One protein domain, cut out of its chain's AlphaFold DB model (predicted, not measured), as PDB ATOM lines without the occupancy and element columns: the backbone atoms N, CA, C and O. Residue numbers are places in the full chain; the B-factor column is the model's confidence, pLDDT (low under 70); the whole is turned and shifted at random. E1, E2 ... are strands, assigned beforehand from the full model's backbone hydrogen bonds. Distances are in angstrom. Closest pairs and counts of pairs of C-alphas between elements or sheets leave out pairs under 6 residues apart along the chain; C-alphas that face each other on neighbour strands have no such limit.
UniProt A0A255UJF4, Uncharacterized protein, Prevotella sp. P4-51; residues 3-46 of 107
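What this domain is: This is residues 3 to 46 of the 107 residues of an uncharacterized protein of Prevotella sp. P4-51 (UniProt A0A255UJF4). This is a small body of two short antiparallel sheets, with the strand pair E1 and E4 at one end of its length and the hairpin E2 and E3 at the other. E5 runs beside E2 on the side away from E3, and the stretch at residues 3 to 4 pairs with E5. The printed part has 44 residues, no named helix and five named strands in the order E1, E2, E3, E4, E5; one sheet has the order E3, E2, E5, the other E1, E4. The class is all strand, though under half of the residues, 19 of 44, are in named strands. The whole is compact, with a radius of gyration of the C-alphas of 9.9 A, and rounded, with spans of 26 by 19 by 17 A.

Where its parts are: The printed part begins at Val 3, with C-alpha 3 at (-22.119, 2.179, -31.591). E1 is residues 9 to 11, 6.5 A long from first to last C-alpha, beginning at C-alpha 9 at (-15.581, -6.372, -29.654). E2, residues 17 to 21, is the longest strand by residues and measures 12.3 A. E3 is residues 27 to 30, 9.2 A, and E4 is residues 35 to 37, 6.8 A. E5, residues 42 to 45, measures 9.7 A and ends at C-alpha 45 at (-16.715, 6.609, -32.196).

How they stand to each other: E2 is the inner strand of the larger sheet, and E3 and E5 are its edge strands. E2 and E3 form a hairpin, antiparallel at 137 degrees between directions, with N 21 and O 27 at 2.8 A and N 29 and O 19 at 2.8 A, within hydrogen-bond range. E2 and E5 are antiparallel at 130 degrees, with N 44 and O 18 at 2.8 A. The pairing is staggered: E2 pairs with E5 over residues 17 to 18 and with E3 over residues 18 to 21. Residues 3 to 4 pair antiparallel with residues 42 to 43 of E5. In the other sheet E1 and E4 are antiparallel at 135 degrees, with N 37 and O 9 at 2.8 A. Between the sheets, the closest C-alphas of E1 and E2 are those of Ile 11 and Tyr 17, 6.9 A apart. E1 and E5 are apart, and so are E2 and E4.

The domain as a whole: The two C-alphas farthest apart are those of Ser 7 and Asn 23, at 26.6 A. The printed part has no cut, and its four links between named strands are tight. The mean pLDDT of the printed part is 87.5, and no printed residue is under 70.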
ATOM      1  N   VAL A   3     -22.204   3.539 -31.044       90.62
ATOM      2  CA  VAL A   3     -22.119   2.179 -31.591       90.62
ATOM      3  C   VAL A   3     -22.392   1.163 -30.488       90.62
ATOM      4  O   VAL A   3     -21.713   1.163 -29.464       90.62
ATOM      5  N   GLY A   4     -23.389   0.304 -30.700       91.62
ATOM      6  CA  GLY A   4     -23.662  -0.850 -29.846       91.62
ATOM      7  C   GLY A   4     -22.934  -2.099 -30.339       91.62
ATOM      8  O   GLY A   4     -22.717  -2.263 -31.539       91.62
ATOM      9  N   THR A   5     -22.583  -2.993 -29.420       92.38
ATOM     10  CA  THR A   5     -21.949  -4.282 -29.712       92.38
ATOM     11  C   THR A   5     -22.915  -5.423 -29.392       92.38
ATOM     12  O   THR A   5     -23.594  -5.408 -28.366       92.38
ATOM     13  N   TYR A   6     -22.997  -6.435 -30.256       93.12
ATOM     14  CA  TYR A   6     -23.794  -7.652 -30.012       93.12
ATOM     15  C   TYR A   6     -22.923  -8.853 -29.607       93.12
ATOM     16  O   TYR A   6     -23.425  -9.823 -29.047       93.12
ATOM     17  N   SER A   7     -21.611  -8.768 -29.827       94.00
ATOM     18  CA  SER A   7     -20.603  -9.761 -29.452       94.00
ATOM     19  C   SER A   7     -19.385  -9.084 -28.820       94.00
ATOM     20  O   SER A   7     -19.289  -7.852 -28.791       94.00
ATOM     21  N   ALA A   8     -18.452  -9.892 -28.312       95.12
ATOM     22  CA  ALA A   8     -17.146  -9.409 -27.882       95.12
ATOM     23  C   ALA A   8     -16.500  -8.578 -29.006       95.12
ATOM     24  O   ALA A   8     -16.432  -9.035 -30.146       95.12
ATOM     25  N   THR A   9     -16.115  -7.343 -28.692       95.00
ATOM     26  CA  THR A   9     -15.581  -6.372 -29.654       95.00
ATOM     27  C   THR A   9     -14.276  -5.811 -29.111       95.00
ATOM     28  O   THR A   9     -14.245  -5.326 -27.979       95.00
ATOM     29  N   GLU A  10     -13.210  -5.889 -29.901       94.81
ATOM     30  CA  GLU A  10     -11.920  -5.287 -29.561       94.81
ATOM     31  C   GLU A  10     -12.003  -3.762 -29.625       94.81
ATOM     32  O   GLU A  10     -12.622  -3.189 -30.527       94.81
ATOM     33  N   ILE A  11     -11.392  -3.110 -28.641       93.31
ATOM     34  CA  ILE A  11     -11.225  -1.666 -28.586       93.31
ATOM     35  C   ILE A  11      -9.780  -1.355 -28.235       93.31
ATOM     36  O   ILE A  11      -9.243  -1.864 -27.252       93.31
ATOM     37  N   GLU A  12      -9.199  -0.452 -29.012       92.19
ATOM     38  CA  GLU A  12      -7.836   0.023 -28.830       92.19
ATOM     39  C   GLU A  12      -7.763   1.211 -27.868       92.19
ATOM     40  O   GLU A  12      -8.696   2.017 -27.780       92.19
ATOM     41  N   ALA A  13      -6.622   1.350 -27.190       90.94
ATOM     42  CA  ALA A  13      -6.261   2.553 -26.444       90.94
ATOM     43  C   ALA A  13      -5.895   3.700 -27.399       90.94
ATOM     44  O   ALA A  13      -4.723   4.025 -27.598       90.94
ATOM     45  N   ASP A  14      -6.905   4.292 -28.032       86.31
ATOM     46  CA  ASP A  14      -6.729   5.364 -29.006       86.31
ATOM     47  C   ASP A  14      -7.712   6.532 -28.810       86.31
ATOM     48  O   ASP A  14      -8.528   6.587 -27.882       86.31
ATOM     49  N   ASP A  15      -7.632   7.510 -29.714       84.06
ATOM     50  CA  ASP A  15      -8.509   8.678 -29.707       84.06
ATOM     51  C   ASP A  15      -9.865   8.484 -30.402       84.06
ATOM     52  O   ASP A  15     -10.749   9.346 -30.341       84.06
ATOM     53  N   LYS A  16     -10.040   7.343 -31.061       86.50
ATOM     54  CA  LYS A  16     -11.207   7.003 -31.870       86.50
ATOM     55  C   LYS A  16     -12.317   6.427 -30.999       86.50
ATOM     56  O   LYS A  16     -13.487   6.744 -31.234       86.50
ATOM     57  N   TYR A  17     -11.972   5.614 -30.004       89.44
ATOM     58  CA  TYR A  17     -12.933   4.983 -29.104       89.44
ATOM     59  C   TYR A  17     -13.067   5.747 -27.782       89.44
ATOM     60  O   TYR A  17     -12.090   6.183 -27.167       89.44
ATOM     61  N   ARG A  18     -14.308   5.927 -27.326       88.69
ATOM     62  CA  ARG A  18     -14.617   6.532 -26.027       88.69
ATOM     63  C   ARG A  18     -15.709   5.758 -25.310       88.69
ATOM     64  O   ARG A  18     -16.674   5.323 -25.942       88.69
ATOM     65  N   LEU A  19     -15.589   5.653 -23.993       88.50
ATOM     66  CA  LEU A  19     -16.543   4.964 -23.124       88.50
ATOM     67  C   LEU A  19     -17.170   5.941 -22.135       88.50
ATOM     68  O   LEU A  19     -16.638   7.023 -21.902       88.50
ATOM     69  N   LEU A  20     -18.301   5.551 -21.549       85.81
ATOM     70  CA  LEU A  20     -18.783   6.212 -20.341       85.81
ATOM     71  C   LEU A  20     -17.839   5.855 -19.187       85.81
ATOM     72  O   LEU A  20     -17.532   4.680 -18.982       85.81
ATOM     73  N   GLY A  21     -17.370   6.865 -18.466       78.50
ATOM     74  CA  GLY A  21     -16.396   6.723 -17.391       78.50
ATOM     75  C   GLY A  21     -16.320   7.973 -16.514       78.50
ATOM     76  O   GLY A  21     -17.248   8.777 -16.481       78.50
ATOM     77  N   GLY A  22     -15.201   8.130 -15.805       72.81
ATOM     78  CA  GLY A  22     -15.074   9.105 -14.716       72.81
ATOM     79  C   GLY A  22     -15.600   8.550 -13.388       72.81
ATOM     80  O   GLY A  22     -16.302   7.541 -13.369       72.81
ATOM     81  N   ASN A  23     -15.242   9.193 -12.272       78.44
ATOM     82  CA  ASN A  23     -15.609   8.727 -10.923       78.44
ATOM     83  C   ASN A  23     -17.126   8.618 -10.704       78.44
ATOM     84  O   ASN A  23     -17.579   7.822  -9.889       78.44
ATOM     85  N   ASP A  24     -17.895   9.427 -11.420       77.12
ATOM     86  CA  ASP A  24     -19.350   9.532 -11.364       77.12
ATOM     87  C   ASP A  24     -20.041   8.926 -12.603       77.12
ATOM     88  O   ASP A  24     -21.266   8.929 -12.687       77.12
ATOM     89  N   GLY A  25     -19.279   8.394 -13.567       74.19
ATOM     90  CA  GLY A  25     -19.811   7.790 -14.793       74.19
ATOM     91  C   GLY A  25     -20.385   8.784 -15.811       74.19
ATOM     92  O   GLY A  25     -21.088   8.362 -16.731       74.19
ATOM     93  N   THR A  26     -20.114  10.085 -15.671       74.31
ATOM     94  CA  THR A  26     -20.728  11.141 -16.503       74.31
ATOM     95  C   THR A  26     -19.863  11.592 -17.682       74.31
ATOM     96  O   THR A  26     -20.298  12.386 -18.525       74.31
ATOM     97  N   VAL A  27     -18.636  11.078 -17.776       78.25
ATOM     98  CA  VAL A  27     -17.634  11.542 -18.737       78.25
ATOM     99  C   VAL A  27     -17.551  10.600 -19.932       78.25
ATOM    100  O   VAL A  27     -17.543   9.379 -19.790       78.25
ATOM    101  N   ILE A  28     -17.416  11.175 -21.130       84.12
ATOM    102  CA  ILE A  28     -17.015  10.444 -22.337       84.12
ATOM    103  C   ILE A  28     -15.484  10.346 -22.330       84.12
ATOM    104  O   ILE A  28     -14.787  11.237 -22.819       84.12
ATOM    105  N   ALA A  29     -14.972   9.287 -21.710       83.81
ATOM    106  CA  ALA A  29     -13.562   9.106 -21.396       83.81
ATOM    107  C   ALA A  29     -12.800   8.356 -22.497       83.81
ATOM    108  O   ALA A  29     -13.363   7.538 -23.233       83.81
ATOM    109  N   ASN A  30     -11.498   8.632 -22.586       86.62
ATOM    110  CA  ASN A  30     -10.572   7.880 -23.429       86.62
ATOM    111  C   ASN A  30     -10.457   6.441 -22.931       86.62
ATOM    112  O   ASN A  30     -10.525   6.181 -21.729       86.62
ATOM    113  N   VAL A  31     -10.240   5.519 -23.862       88.56
ATOM    114  CA  VAL A  31      -9.829   4.163 -23.512       88.56
ATOM    115  C   VAL A  31      -8.345   4.225 -23.167       88.56
ATOM    116  O   VAL A  31      -7.533   4.611 -24.002       88.56
ATOM    117  N   SER A  32      -7.998   3.913 -21.920       85.25
ATOM    118  CA  SER A  32      -6.613   3.971 -21.440       85.25
ATOM    119  C   SER A  32      -5.801   2.726 -21.787       85.25
ATOM    120  O   SER A  32      -4.580   2.800 -21.854       85.25
ATOM    121  N   GLU A  33      -6.468   1.590 -21.998       88.50
ATOM    122  CA  GLU A  33      -5.841   0.292 -22.248       88.50
ATOM    123  C   GLU A  33      -6.640  -0.485 -23.299       88.50
ATOM    124  O   GLU A  33      -7.871  -0.530 -23.237       88.50
ATOM    125  N   THR A  34      -5.941  -1.095 -24.264       93.44
ATOM    126  CA  THR A  34      -6.566  -1.969 -25.263       93.44
ATOM    127  C   THR A  34      -7.220  -3.155 -24.563       93.44
ATOM    128  O   THR A  34      -6.652  -3.754 -23.649       93.44
ATOM    129  N   GLY A  35      -8.416  -3.522 -25.008       92.56
ATOM    130  CA  GLY A  35      -9.142  -4.639 -24.429       92.56
ATOM    131  C   GLY A  35     -10.374  -5.029 -25.223       92.56
ATOM    132  O   GLY A  35     -10.551  -4.676 -26.388       92.56
ATOM    133  N   THR A  36     -11.255  -5.784 -24.574       94.25
ATOM    134  CA  THR A  36     -12.458  -6.323 -25.209       94.25
ATOM    135  C   THR A  36     -13.703  -5.868 -24.467       94.25
ATOM    136  O   THR A  36     -13.910  -6.188 -23.293       94.25
ATOM    137  N   LEU A  37     -14.593  -5.172 -25.172       91.62
ATOM    138  CA  LEU A  37     -15.943  -4.930 -24.687       91.62
ATOM    139  C   LEU A  37     -16.788  -6.178 -24.862       91.62
ATOM    140  O   LEU A  37     -16.896  -6.736 -25.953       91.62
ATOM    141  N   LYS A  38     -17.435  -6.587 -23.771       90.12
ATOM    142  CA  LYS A  38     -18.454  -7.638 -23.795       90.12
ATOM    143  C   LYS A  38     -19.612  -7.227 -24.715       90.12
ATOM    144  O   LYS A  38     -19.845  -6.036 -24.933       90.12
ATOM    145  N   GLY A  39     -20.353  -8.215 -25.215       88.38
ATOM    146  CA  GLY A  39     -21.599  -7.964 -25.944       88.38
ATOM    147  C   GLY A  39     -22.591  -7.146 -25.111       88.38
ATOM    148  O   GLY A  39     -22.462  -7.063 -23.887       88.38
ATOM    149  N   THR A  40     -23.552  -6.521 -25.794       88.06
ATOM    150  CA  THR A  40     -24.575  -5.618 -25.236       88.06
ATOM    151  C   THR A  40     -24.010  -4.371 -24.550       88.06
ATOM    152  O   THR A  40     -24.660  -3.774 -23.689       88.06
ATOM    153  N   ARG A  41     -22.782  -3.979 -24.894       90.06
ATOM    154  CA  ARG A  41     -22.176  -2.715 -24.467       90.06
ATOM    155  C   ARG A  41     -22.162  -1.735 -25.636       90.06
ATOM    156  O   ARG A  41     -22.599  -2.049 -26.740       90.06
ATOM    157  N   CYS A  42     -21.715  -0.514 -25.381       90.25
ATOM    158  CA  CYS A  42     -21.650   0.528 -26.393       90.25
ATOM    159  C   CYS A  42     -20.436   1.430 -26.180       90.25
ATOM    160  O   CYS A  42     -19.870   1.482 -25.088       90.25
ATOM    161  N   TYR A  43     -20.055   2.133 -27.239       91.25
ATOM    162  CA  TYR A  43     -18.986   3.118 -27.233       91.25
ATOM    163  C   TYR A  43     -19.318   4.272 -28.183       91.25
ATOM    164  O   TYR A  43     -20.172   4.169 -29.071       91.25
ATOM    165  N   PHE A  44     -18.620   5.386 -28.004       88.88
ATOM    166  CA  PHE A  44     -18.667   6.510 -28.924       88.88
ATOM    167  C   PHE A  44     -17.453   6.457 -29.847       88.88
ATOM    168  O   PHE A  44     -16.315   6.358 -29.395       88.88
ATOM    169  N   LEU A  45     -17.714   6.541 -31.146       88.25
ATOM    170  CA  LEU A  45     -16.715   6.609 -32.196       88.25
ATOM    171  C   LEU A  45     -16.502   8.058 -32.639       88.25
ATOM    172  O   LEU A  45     -17.459   8.721 -33.071       88.25
ATOM    173  N   PHE A  46     -15.257   8.516 -32.589       81.38
ATOM    174  CA  PHE A  46     -14.829   9.825 -33.070       81.38
ATOM    175  C   PHE A  46     -13.868   9.690 -34.256       81.38
ATOM    176  O   PHE A  46     -13.035   8.786 -34.266       81.38
TER     177      PHE A  46